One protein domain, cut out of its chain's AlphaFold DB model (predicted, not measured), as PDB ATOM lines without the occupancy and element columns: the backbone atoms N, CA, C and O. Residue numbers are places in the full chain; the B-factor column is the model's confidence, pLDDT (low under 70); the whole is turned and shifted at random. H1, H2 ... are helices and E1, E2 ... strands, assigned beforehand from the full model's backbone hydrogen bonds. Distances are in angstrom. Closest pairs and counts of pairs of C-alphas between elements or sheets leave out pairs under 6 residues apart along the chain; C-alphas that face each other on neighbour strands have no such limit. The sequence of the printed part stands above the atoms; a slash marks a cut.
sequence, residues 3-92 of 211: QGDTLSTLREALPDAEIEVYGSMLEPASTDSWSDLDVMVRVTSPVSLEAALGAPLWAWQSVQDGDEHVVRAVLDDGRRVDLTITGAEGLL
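This is residues 3 to 92 of the 211 residues of an uncharacterized protein of Brachybacterium alimentarium (UniProt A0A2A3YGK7). A single twisted sheet of five strands forms a wall, with helix H1 lying lengthwise over one of its faces and the short helix H3 over the same face, packed on H1. The other face is largely bare, and the small helix H2 with the loop after it lies at one end of the longest axis. The 90 printed residues hold three named helices and five named strands, in the order H1 E1 H2 E2 H3 E3 E4 E5, of mixed class. The mixed sheet runs E1 E2 E5 E4 E3. The whole is compact, with a radius of gyration of the C-alphas of 12.2 A, and spans 34 by 25 by 25 A.

Start with H1, residues 3 to 13, which is on the sheet at a height of 8.9 A, over E2, residues 37 to 42; on the local plane it runs along the strands, at 17 degrees to E2. Their closest C-alphas, of Gln 3 and Leu 37, are 5.6 A apart. Next comes E1, residues 18 to 21, an edge strand antiparallel to E2, with N 20 and O 40 at 2.9 A. H2, residues 23 to 26, only grazes the sheet; its closest C-alpha pair with E2 is Gly 23 and Asp 38, 5.8 A. H3, residues 49 to 53, is on the same face as H1 and touches it, the closest C-alphas being those of Ala 13 and Ala 52, 5.2 A apart. E3, residues 57 to 65, E4, residues 68 to 75, and E5, residues 80 to 86, form a meander, each strand the antiparallel neighbour of the one before; see N 61 and O 72 at 2.9 A, and N 83 and O 71 at 2.8 A. E5 is parallel to E2, with N 39 and O 82 at 2.9 A. E2, H3 and E3 make a split strand-helix-strand unit, two strands running the same way with E5 and E4 between them, and its crossover is right-handed. In H1 and H3 every O i to N i+4 pair is within hydrogen-bond range; H2 is too short for one.

Find C-alpha 3 at (356.472, 356.981, 293.218); from there H1 runs 15.2 A to residue 13. E1 covers 10.3 A, H2 6.0 A, E2 16.0 A and H3 5.9 A. E3 begins at C-alpha 57, (359.446, 361.969, 278.412), bends by 51 degrees at residue 60 and covers 21.4 A. E4 covers 21.3 A, and E5 19.4 A, ending at C-alpha 86, (342.598, 351.695, 278.694).

The C-alphas farthest apart, of Ala 29 and Ser 45, stand 35.2 A apart. The printed part has no cut and no long link. Mean pLDDT of the printed part is 94.5, of H2 77, and no printed residue is under 70.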
ATOM      1  N   GLN A   3     357.600 357.708 293.803       93.62
ATOM      2  CA  GLN A   3     356.472 356.981 293.218       93.62
ATOM      3  C   GLN A   3     355.131 357.462 293.790       93.62
ATOM      4  O   GLN A   3     354.168 357.628 293.049       93.62
ATOM      5  N   GLY A   4     355.070 357.740 295.098       92.94
ATOM      6  CA  GLY A   4     353.866 358.267 295.746       92.94
ATOM      7  C   GLY A   4     353.528 359.682 295.278       92.94
ATOM      8  O   GLY A   4     352.377 359.961 294.962       92.94
ATOM      9  N   ASP A   5     354.542 360.541 295.158       94.38
ATOM     10  CA  ASP A   5     354.375 361.919 294.675       94.38
ATOM     11  C   ASP A   5     353.932 361.933 293.197       94.38
ATOM     12  O   ASP A   5     353.065 362.710 292.799       94.38
ATOM     13  N   THR A   6     354.465 361.004 292.396       96.19
ATOM     14  CA  THR A   6     354.081 360.819 290.987       96.19
ATOM     15  C   THR A   6     352.656 360.292 290.853       96.19
ATOM     16  O   THR A   6     351.900 360.790 290.026       96.19
ATOM     17  N   LEU A   7     352.247 359.341 291.695       96.44
ATOM     18  CA  LEU A   7     350.870 358.846 291.722       96.44
ATOM     19  C   LEU A   7     349.872 359.944 292.118       96.44
ATOM     20  O   LEU A   7     348.788 360.019 291.542       96.44
ATOM     21  N   SER A   8     350.223 360.797 293.086       96.25
ATOM     22  CA  SER A   8     349.413 361.969 293.438       96.25
ATOM     23  C   SER A   8     349.304 362.944 292.267       96.25
ATOM     24  O   SER A   8     348.195 363.332 291.920       96.25
ATOM     25  N   THR A   9     350.423 363.249 291.602       96.94
ATOM     26  CA  THR A   9     350.451 364.105 290.402       96.94
ATOM     27  C   THR A   9     349.532 363.556 289.309       96.94
ATOM     28  O   THR A   9     348.707 364.288 288.769       96.94
ATOM     29  N   LEU A  10     349.603 362.249 289.043       97.31
ATOM     30  CA  LEU A  10     348.772 361.585 288.040       97.31
ATOM     31  C   LEU A  10     347.274 361.679 288.372       97.31
ATOM     32  O   LEU A  10     346.461 361.946 287.492       97.31
ATOM     33  N   ARG A  11     346.905 361.502 289.647       97.62
ATOM     34  CA  ARG A  11     345.515 361.637 290.121       97.62
ATOM     35  C   ARG A  11     345.000 363.068 290.060       97.62
ATOM     36  O   ARG A  11     343.829 363.278 289.765       97.62
ATOM     37  N   GLU A  12     345.854 364.042 290.347       97.56
ATOM     38  CA  GLU A  12     345.511 365.461 290.242       97.56
ATOM     39  C   GLU A  12     345.322 365.886 288.782       97.56
ATOM     40  O   GLU A  12     344.396 366.638 288.479       97.56
ATOM     41  N   ALA A  13     346.161 365.380 287.875       97.31
ATOM     42  CA  ALA A  13     346.067 365.669 286.450       97.31
ATOM     43  C   ALA A  13     344.864 364.983 285.779       97.31
ATOM     44  O   ALA A  13     344.312 365.522 284.820       97.31
ATOM     45  N   LEU A  14     344.448 363.815 286.285       97.25
ATOM     46  CA  LEU A  14     343.381 362.981 285.726       97.25
ATOM     47  C   LEU A  14     342.264 362.714 286.756       97.25
ATOM     48  O   LEU A  14     342.057 361.566 287.153       97.25
ATOM     49  N   PRO A  15     341.517 363.745 287.195       95.75
ATOM     50  CA  PRO A  15     340.560 363.618 288.298       95.75
ATOM     51  C   PRO A  15     339.380 362.680 287.999       95.75
ATOM     52  O   PRO A  15     338.791 362.129 288.926       95.75
ATOM     53  N   ASP A  16     339.048 362.496 286.719       95.88
ATOM     54  CA  ASP A  16     337.946 361.640 286.264       95.88
ATOM     55  C   ASP A  16     338.406 360.224 285.859       95.88
ATOM     56  O   ASP A  16     337.587 359.412 285.428       95.88
ATOM     57  N   ALA A  17     339.707 359.921 285.957       96.88
ATOM     58  CA  ALA A  17     340.257 358.617 285.593       96.88
ATOM     59  C   ALA A  17     340.208 357.624 286.762       96.88
ATOM     60  O   ALA A  17     340.417 357.979 287.923       96.88
ATOM     61  N   GLU A  18     340.015 356.341 286.448       96.88
ATOM     62  CA  GLU A  18     340.238 355.263 287.419       96.88
ATOM     63  C   GLU A  18     341.727 354.896 287.395       96.88
ATOM     64  O   GLU A  18     342.244 354.487 286.355       96.88
ATOM     65  N   ILE A  19     342.425 355.076 288.524       97.00
ATOM     66  CA  ILE A  19     343.874 354.841 288.642       97.00
ATOM     67  C   ILE A  19     344.154 353.798 289.722       97.00
ATOM     68  O   ILE A  19     343.960 354.052 290.919       97.00
ATOM     69  N   GLU A  20     344.701 352.662 289.301       95.56
ATOM     70  CA  GLU A  20     345.076 351.542 290.162       95.56
ATOM     71  C   GLU A  20     346.584 351.289 290.090       95.56
ATOM     72  O   GLU A  20     347.164 351.235 289.012       95.56
ATOM     73  N   VAL A  21     347.233 351.127 291.244       93.62
ATOM     74  CA  VAL A  21     348.635 350.684 291.300       93.62
ATOM     75  C   VAL A  21     348.696 349.163 291.255       93.62
ATOM     76  O   VAL A  21     347.866 348.493 291.873       93.62
ATOM     77  N   TYR A  22     349.709 348.615 290.593       88.69
ATOM     78  CA  TYR A  22     350.023 347.188 290.667       88.69
ATOM     79  C   TYR A  22     351.530 346.975 290.877       88.69
ATOM     80  O   TYR A  22     352.247 347.899 291.255       88.69
ATOM     81  N   GLY A  23     352.005 345.735 290.754       81.75
ATOM     82  CA  GLY A  23     353.435 345.430 290.814       81.75
ATOM     83  C   GLY A  23     354.084 345.721 292.170       81.75
ATOM     84  O   GLY A  23     353.495 345.479 293.229       81.75
ATOM     85  N   SER A  24     355.323 346.224 292.136       70.31
ATOM     86  CA  SER A  24     356.169 346.378 293.335       70.31
ATOM     87  C   SER A  24     355.629 347.389 294.354       70.31
ATOM     88  O   SER A  24     356.016 347.360 295.520       70.31
ATOM     89  N   MET A  25     354.682 348.241 293.953       75.38
ATOM     90  CA  MET A  25     354.005 349.196 294.836       75.38
ATOM     91  C   MET A  25     352.998 348.539 295.793       75.38
ATOM     92  O   MET A  25     352.642 349.140 296.809       75.38
ATOM     93  N   LEU A  26     352.548 347.311 295.508       78.88
ATOM     94  CA  LEU A  26     351.682 346.541 296.411       78.88
ATOM     95  C   LEU A  26     352.457 345.934 297.591       78.88
ATOM     96  O   LEU A  26     351.857 345.560 298.599       78.88
ATOM     97  N   GLU A  27     353.786 345.886 297.492       81.88
ATOM     98  CA  GLU A  27     354.682 345.360 298.515       81.88
ATOM     99  C   GLU A  27     355.707 346.434 298.924       81.88
ATOM    100  O   GLU A  27     356.856 346.392 298.495       81.88
ATOM    101  N   PRO A  28     355.356 347.384 299.815       75.62
ATOM    102  CA  PRO A  28     356.230 348.513 300.162       75.62
ATOM    103  C   PRO A  28     357.633 348.131 300.662       75.62
ATOM    104  O   PRO A  28     358.542 348.957 300.650       75.62
ATOM    105  N   ALA A  29     357.810 346.893 301.137       76.19
ATOM    106  CA  ALA A  29     359.092 346.359 301.585       76.19
ATOM    107  C   ALA A  29     360.055 345.999 300.434       76.19
ATOM    108  O   ALA A  29     361.252 345.878 300.686       76.19
ATOM    109  N   SER A  30     359.561 345.822 299.202       79.38
ATOM    110  CA  SER A  30     360.363 345.516 298.009       79.38
ATOM    111  C   SER A  30     360.578 346.732 297.096       79.38
ATOM    112  O   SER A  30     361.373 346.660 296.160       79.38
ATOM    113  N   THR A  31     359.927 347.866 297.381       86.06
ATOM    114  CA  THR A  31     360.091 349.113 296.623       86.06
ATOM    115  C   THR A  31     361.357 349.872 297.042       86.06
ATOM    116  O   THR A  31     361.467 350.383 298.163       86.06
ATOM    117  N   ASP A  32     362.306 350.020 296.117       90.06
ATOM    118  CA  ASP A  32     363.527 350.805 296.315       90.06
ATOM    119  C   ASP A  32     363.561 352.068 295.425       90.06
ATOM    120  O   ASP A  32     362.593 352.418 294.747       90.06
ATOM    121  N   SER A  33     364.665 352.820 295.480       91.75
ATOM    122  CA  SER A  33     364.870 354.013 294.643       91.75
ATOM    123  C   SER A  33     364.975 353.688 293.151       91.75
ATOM    124  O   SER A  33     364.701 354.552 292.319       91.75
ATOM    125  N   TRP A  34     365.342 352.450 292.826       93.94
ATOM    126  CA  TRP A  34     365.441 351.934 291.474       93.94
ATOM    127  C   TRP A  34     364.105 351.396 290.954       93.94
ATOM    128  O   TRP A  34     364.049 351.095 289.771       93.94
ATOM    129  N   SER A  35     363.051 351.248 291.771       93.06
ATOM    130  CA  SER A  35     361.741 350.720 291.344       93.06
ATOM    131  C   SER A  35     360.983 351.724 290.504       93.06
ATOM    132  O   SER A  35     360.900 352.885 290.874       93.06
ATOM    133  N   ASP A  36     360.399 351.255 289.413       95.31
ATOM    134  CA  ASP A  36     359.380 351.957 288.637       95.31
ATOM    135  C   ASP A  36     358.081 352.121 289.438       95.31
ATOM    136  O   ASP A  36     357.886 351.535 290.507       95.31
ATOM    137  N   LEU A  37     357.200 352.968 288.911       95.75
ATOM    138  CA  LEU A  37     355.798 353.040 289.297       95.75
ATOM    139  C   LEU A  37     354.961 352.283 288.259       95.75
ATOM    140  O   LEU A  37     354.847 352.743 287.128       95.75
ATOM    141  N   ASP A  38     354.351 351.175 288.665       96.06
ATOM    142  CA  ASP A  38     353.393 350.416 287.856       96.06
ATOM    143  C   ASP A  38     351.958 350.914 288.109       96.06
ATOM    144  O   ASP A  38     351.455 350.848 289.242       96.06
ATOM    145  N   VAL A  39     351.282 351.412 287.072       96.88
ATOM    146  CA  VAL A  39     349.929 351.983 287.173       96.88
ATOM    147  C   VAL A  39     349.045 351.608 285.994       96.88
ATOM    148  O   VAL A  39     349.433 351.703 284.835       96.88
ATOM    149  N   MET A  40     347.802 351.241 286.290       97.31
ATOM    150  CA  MET A  40     346.739 351.116 285.306       97.31
ATOM    151  C   MET A  40     345.846 352.351 285.376       97.31
ATOM    152  O   MET A  40     345.428 352.761 286.459       97.31
ATOM    153  N   VAL A  41     345.565 352.943 284.220       97.62
ATOM    154  CA  VAL A  41     344.784 354.169 284.080       97.62
ATOM    155  C   VAL A  41     343.664 353.924 283.074       97.62
ATOM    156  O   VAL A  41     343.912 353.652 281.900       97.62
ATOM    157  N   ARG A  42     342.410 354.043 283.510       98.00
ATOM    158  CA  ARG A  42     341.255 354.064 282.606       98.00
ATOM    159  C   ARG A  42     340.848 355.506 282.346       98.00
ATOM    160  O   ARG A  42     340.450 356.214 283.269       98.00
ATOM    161  N   VAL A  43     340.908 355.918 281.084       97.12
ATOM    162  CA  VAL A  43     340.515 357.257 280.624       97.12
ATOM    163  C   VAL A  43     339.395 357.168 279.593       97.12
ATOM    164  O   VAL A  43     339.227 356.161 278.909       97.12
ATOM    165  N   THR A  44     338.606 358.235 279.479       96.50
ATOM    166  CA  THR A  44     337.493 358.338 278.516       96.50
ATOM    167  C   THR A  44     337.802 359.258 277.332       96.50
ATOM    168  O   THR A  44     337.037 359.303 276.370       96.50
ATOM    169  N   SER A  45     338.928 359.974 277.377       95.75
ATOM    170  CA  SER A  45     339.419 360.855 276.316       95.75
ATOM    171  C   SER A  45     340.942 360.754 276.191       95.75
ATOM    172  O   SER A  45     341.589 360.455 277.197       95.75
ATOM    173  N   PRO A  46     341.523 361.037 275.006       96.38
ATOM    174  CA  PRO A  46     342.971 361.032 274.824       96.38
ATOM    175  C   PRO A  46     343.700 361.916 275.840       96.38
ATOM    176  O   PRO A  46     343.216 363.001 276.178       96.38
ATOM    177  N   VAL A  47     344.863 361.465 276.312       96.62
ATOM    178  CA  VAL A  47     345.594 362.112 277.413       96.62
ATOM    179  C   VAL A  47     347.060 362.324 277.072       96.62
ATOM    180  O   VAL A  47     347.748 361.387 276.695       96.62
ATOM    181  N   SER A  48     347.568 363.549 277.225       97.88
ATOM    182  CA  SER A  48     349.010 363.811 277.104       97.88
ATOM    183  C   SER A  48     349.749 363.204 278.294       97.88
ATOM    184  O   SER A  48     349.496 363.591 279.437       97.88
ATOM    185  N   LEU A  49     350.669 362.271 278.031       97.81
ATOM    186  CA  LEU A  49     351.395 361.586 279.103       97.81
ATOM    187  C   LEU A  49     352.367 362.505 279.839       97.81
ATOM    188  O   LEU A  49     352.445 362.434 281.060       97.81
ATOM    189  N   GLU A  50     353.036 363.420 279.139       98.00
ATOM    190  CA  GLU A  50     353.909 364.414 279.781       98.00
ATOM    191  C   GLU A  50     353.124 365.332 280.724       98.00
ATOM    192  O   GLU A  50     353.552 365.590 281.850       98.00
ATOM    193  N   ALA A  51     351.934 365.777 280.301       97.56
ATOM    194  CA  ALA A  51     351.062 366.591 281.142       97.56
ATOM    195  C   ALA A  51     350.540 365.804 282.355       97.56
ATOM    196  O   ALA A  51     350.509 366.337 283.461       97.56
ATOM    197  N   ALA A  52     350.165 364.537 282.159       97.62
ATOM    198  CA  ALA A  52     349.647 363.677 283.220       97.62
ATOM    199  C   ALA A  52     350.718 363.291 284.258       97.62
ATOM    200  O   ALA A  52     350.430 363.215 285.450       97.62
ATOM    201  N   LEU A  53     351.961 363.068 283.822       97.62
ATOM    202  CA  LEU A  53     353.091 362.698 284.685       97.62
ATOM    203  C   LEU A  53     353.827 363.913 285.273       97.62
ATOM    204  O   LEU A  53     354.641 363.768 286.198       97.62
ATOM    205  N   GLY A  54     353.544 365.106 284.746       97.56
ATOM    206  CA  GLY A  54     354.111 366.374 285.194       97.56
ATOM    207  C   GLY A  54     355.583 366.569 284.827       97.56
ATOM    208  O   GLY A  54     356.252 367.366 285.481       97.56
ATOM    209  N   ALA A  55     356.106 365.834 283.842       97.62
ATOM    210  CA  ALA A  55     357.456 366.019 283.312       97.62
ATOM    211  C   ALA A  55     357.591 365.479 281.876       97.62
ATOM    212  O   ALA A  55     356.830 364.583 281.494       97.62
ATOM    213  N   PRO A  56     358.556 366.000 281.096       98.00
ATOM    214  CA  PRO A  56     358.883 365.488 279.772       98.00
ATOM    215  C   PRO A  56     359.294 364.012 279.761       98.00
ATOM    216  O   PRO A  56     359.946 363.514 280.685       98.00
ATOM    217  N   LEU A  57     358.963 363.321 278.670       98.38
ATOM    218  CA  LEU A  57     359.446 361.969 278.412       98.38
ATOM    219  C   LEU A  57     360.842 362.026 277.789       98.38
ATOM    220  O   LEU A  57     361.058 362.636 276.744       98.38
ATOM    221  N   TRP A  58     361.795 361.342 278.414       98.50
ATOM    222  CA  TRP A  58     363.162 361.230 277.912       98.50
ATOM    223  C   TRP A  58     363.348 360.035 276.972       98.50
ATOM    224  O   TRP A  58     364.050 360.148 275.963       98.50
ATOM    225  N   ALA A  59     362.725 358.905 277.311       98.56
ATOM    226  CA  ALA A  59     362.685 357.694 276.499       98.56
ATOM    227  C   ALA A  59     361.470 356.839 276.864       98.56
ATOM    228  O   ALA A  59     361.029 356.850 278.015       98.56
ATOM    229  N   TRP A  60     360.937 356.069 275.920       98.62
ATOM    230  CA  TRP A  60     359.819 355.172 276.200       98.62
ATOM    231  C   TRP A  60     359.750 353.975 275.256       98.62
ATOM    232  O   TRP A  60     360.249 354.001 274.136       98.62
ATOM    233  N   GLN A  61     359.061 352.930 275.700       98.12
ATOM    234  CA  GLN A  61     358.522 351.881 274.841       98.12
ATOM    235  C   GLN A  61     357.002 351.960 274.888       98.12
ATOM    236  O   GLN A  61     356.429 352.171 275.954       98.12
ATOM    237  N   SER A  62     356.352 351.785 273.744       97.44
ATOM    238  CA  SER A  62     354.896 351.793 273.639       97.44
ATOM    239  C   SER A  62     354.434 350.615 272.793       97.44
ATOM    240  O   SER A  62     355.017 350.312 271.750       97.44
ATOM    241  N   VAL A  63     353.398 349.936 273.275       96.81
ATOM    242  CA  VAL A  63     352.695 348.871 272.566       96.81
ATOM    243  C   VAL A  63     351.206 349.138 272.701       96.81
ATOM    244  O   VAL A  63     350.704 349.335 273.806       96.81
ATOM    245  N   GLN A  64     350.499 349.113 271.576       94.81
ATOM    246  CA  GLN A  64     349.048 349.217 271.551       94.81
ATOM    247  C   GLN A  64     348.444 347.925 271.005       94.81
ATOM    248  O   GLN A  64     348.784 347.500 269.899       94.81
ATOM    249  N   ASP A  65     347.559 347.314 271.789       92.19
ATOM    250  CA  ASP A  65     346.837 346.089 271.453       92.19
ATOM    251  C   ASP A  65     345.348 346.251 271.788       92.19
ATOM    252  O   ASP A  65     344.930 346.252 272.947       92.19
ATOM    253  N   GLY A  66     344.527 346.441 270.752       90.62
ATOM    254  CA  GLY A  66     343.102 346.725 270.913       90.62
ATOM    255  C   GLY A  66     342.849 347.987 271.747       90.62
ATOM    256  O   GLY A  66     343.287 349.077 271.376       90.62
ATOM    257  N   ASP A  67     342.130 347.819 272.858       90.50
ATOM    258  CA  ASP A  67     341.759 348.898 273.786       90.50
ATOM    259  C   ASP A  67     342.812 349.137 274.887       90.50
ATOM    260  O   ASP A  67     342.594 349.975 275.766       90.50
ATOM    261  N   GLU A  68     343.924 348.395 274.868       94.88
ATOM    262  CA  GLU A  68     345.025 348.514 275.821       94.88
ATOM    263  C   GLU A  68     346.238 349.187 275.167       94.88
ATOM    264  O   GLU A  68     346.708 348.788 274.099       94.88
ATOM    265  N   HIS A  69     346.767 350.218 275.820       96.94
ATOM    266  CA  HIS A  69     347.992 350.904 275.434       96.94
ATOM    267  C   HIS A  69     348.975 350.851 276.606       96.94
ATOM    268  O   HIS A  69     348.809 351.542 277.609       96.94
ATOM    269  N   VAL A  70     350.006 350.021 276.473       97.06
ATOM    270  CA  VAL A  70     351.070 349.867 277.467       97.06
ATOM    271  C   VAL A  70     352.235 350.781 277.109       97.06
ATOM    272  O   VAL A  70     352.776 350.697 276.008       97.06
ATOM    273  N   VAL A  71     352.646 351.630 278.048       98.19
ATOM    274  CA  VAL A  71     353.767 352.561 277.907       98.19
ATOM    275  C   VAL A  71     354.732 352.375 279.065       98.19
ATOM    276  O   VAL A  71     354.383 352.622 280.212       98.19
ATOM    277  N   ARG A  72     355.977 352.012 278.762       98.44
ATOM    278  CA  ARG A  72     357.083 352.091 279.719       98.44
ATOM    279  C   ARG A  72     357.825 353.385 279.485       98.44
ATOM    280  O   ARG A  72     358.430 353.552 278.431       98.44
ATOM    281  N   ALA A  73     357.769 354.297 280.438       98.44
ATOM    282  CA  ALA A  73     358.293 355.645 280.317       98.44
ATOM    283  C   ALA A  73     359.494 355.862 281.237       98.44
ATOM    284  O   ALA A  73     359.495 355.459 282.399       98.44
ATOM    285  N   VAL A  74     360.494 356.573 280.728       98.69
ATOM    286  CA  VAL A  74     361.572 357.187 281.501       98.69
ATOM    287  C   VAL A  74     361.458 358.694 281.305       98.69
ATOM    288  O   VAL A  74     361.485 359.178 280.174       98.69
ATOM    289  N   LEU A  75     361.290 359.425 282.401       98.38
ATOM    290  CA  LEU A  75     361.137 360.876 282.408       98.38
ATOM    291  C   LEU A  75     362.518 361.544 282.470       98.38
ATOM    292  O   LEU A  75     363.489 360.934 282.922       98.38
ATOM    293  N   ASP A  76     362.605 362.801 282.042       97.31
ATOM    294  CA  ASP A  76     363.851 363.587 282.071       97.31
ATOM    295  C   ASP A  76     364.434 363.777 283.485       97.31
ATOM    296  O   ASP A  76     365.646 363.877 283.658       97.31
ATOM    297  N   ASP A  77     363.584 363.738 284.511       97.19
ATOM    298  CA  ASP A  77     363.952 363.783 285.926       97.19
ATOM    299  C   ASP A  77     364.298 362.408 286.535       97.19
ATOM    300  O   ASP A  77     364.443 362.261 287.761       97.19
ATOM    301  N   GLY A  78     364.421 361.382 285.691       97.25
ATOM    302  CA  GLY A  78     364.861 360.038 286.047       97.25
ATOM    303  C   GLY A  78     363.785 359.140 286.653       97.25
ATOM    304  O   GLY A  78     364.091 358.009 287.041       97.25
ATOM    305  N   ARG A  79     362.534 359.606 286.777       97.56
ATOM    306  CA  ARG A  79     361.413 358.735 287.160       97.56
ATOM    307  C   ARG A  79     361.149 357.701 286.066       97.56
ATOM    308  O   ARG A  79     361.313 357.982 284.882       97.56
ATOM    309  N   ARG A  80     360.720 356.503 286.464       97.81
ATOM    310  CA  ARG A  80     360.358 355.417 285.539       97.81
ATOM    311  C   ARG A  80     358.936 354.957 285.815       97.81
ATOM    312  O   ARG A  80     358.626 354.627 286.954       97.81
ATOM    313  N   VAL A  81     358.064 354.962 284.822       98.00
ATOM    314  CA  VAL A  81     356.642 354.663 285.023       98.00
ATOM    315  C   VAL A  81     356.185 353.672 283.965       98.00
ATOM    316  O   VAL A  81     356.300 353.956 282.778       98.00
ATOM    317  N   ASP A  82     355.644 352.543 284.402       97.69
ATOM    318  CA  ASP A  82     354.996 351.557 283.546       97.69
ATOM    319  C   ASP A  82     353.482 351.800 283.631       97.69
ATOM    320  O   ASP A  82     352.848 351.599 284.668       97.69
ATOM    321  N   LEU A  83     352.913 352.313 282.542       97.56
ATOM    322  CA  LEU A  83     351.506 352.671 282.405       97.56
ATOM    323  C   LEU A  83     350.788 351.642 281.541       97.56
ATOM    324  O   LEU A  83     351.168 351.431 280.393       97.56
ATOM    325  N   THR A  84     349.686 351.099 282.039       97.62
ATOM    326  CA  THR A  84     348.673 350.441 281.209       97.62
ATOM    327  C   THR A  84     347.477 351.370 281.084       97.62
ATOM    328  O   THR A  84     346.784 351.642 282.063       97.62
ATOM    329  N   ILE A  85     347.222 351.875 279.883       97.62
ATOM    330  CA  ILE A  85     346.148 352.826 279.600       97.62
ATOM    331  C   ILE A  85     345.023 352.091 278.880       97.62
ATOM    332  O   ILE A  85     345.269 351.358 277.925       97.62
ATOM    333  N   THR A  86     343.784 352.290 279.326       97.62
ATOM    334  CA  THR A  86     342.598 351.695 278.694       97.62
ATOM    335  C   THR A  86     341.505 352.728 278.434       97.62
ATOM    336  O   THR A  86     341.432 353.764 279.101       97.62
ATOM    337  N   GLY A  87     340.619 352.430 277.480       95.19
ATOM    338  CA  GLY A  87     339.432 353.231 277.151       95.19
ATOM    339  C   GLY A  87     339.681 354.334 276.117       95.19
ATOM    340  O   GLY A  87     338.930 354.430 275.148       95.19
ATOM    341  N   ALA A  88     340.743 355.121 276.280       93.69
ATOM    342  CA  ALA A  88     341.240 356.057 275.270       93.69
ATOM    343  C   ALA A  88     342.777 356.036 275.223       93.69
ATOM    344  O   ALA A  88     343.424 355.424 276.070       93.69
ATOM    345  N   GLU A  89     343.369 356.682 274.218       92.50
ATOM    346  CA  GLU A  89     344.815 356.623 273.983       92.50
ATOM    347  C   GLU A  89     345.630 357.572 274.882       92.50
ATOM    348  O   GLU A  89     345.242 358.710 275.151       92.50
ATOM    349  N   GLY A  90     346.814 357.117 275.301       95.50
ATOM    350  CA  GLY A  90     347.880 357.999 275.770       95.50
ATOM    351  C   GLY A  90     348.606 358.643 274.589       95.50
ATOM    352  O   GLY A  90     349.148 357.944 273.737       95.50
ATOM    353  N   LEU A  91     348.636 359.970 274.544       97.56
ATOM    354  CA  LEU A  91     349.363 360.756 273.555       97.56
ATOM    355  C   LEU A  91     350.829 360.888 273.981       97.56
ATOM    356  O   LEU A  91     351.137 361.441 275.044       97.56
ATOM    357  N   LEU A  92     351.711 360.388 273.121       97.75
ATOM    358  CA  LEU A  92     353.164 360.465 273.243       97.75
ATOM    359  C   LEU A  92     353.705 361.623 272.383       97.75
ATOM    360  O   LEU A  92     353.108 361.928 271.347       97.75
TER     361      LEU A  92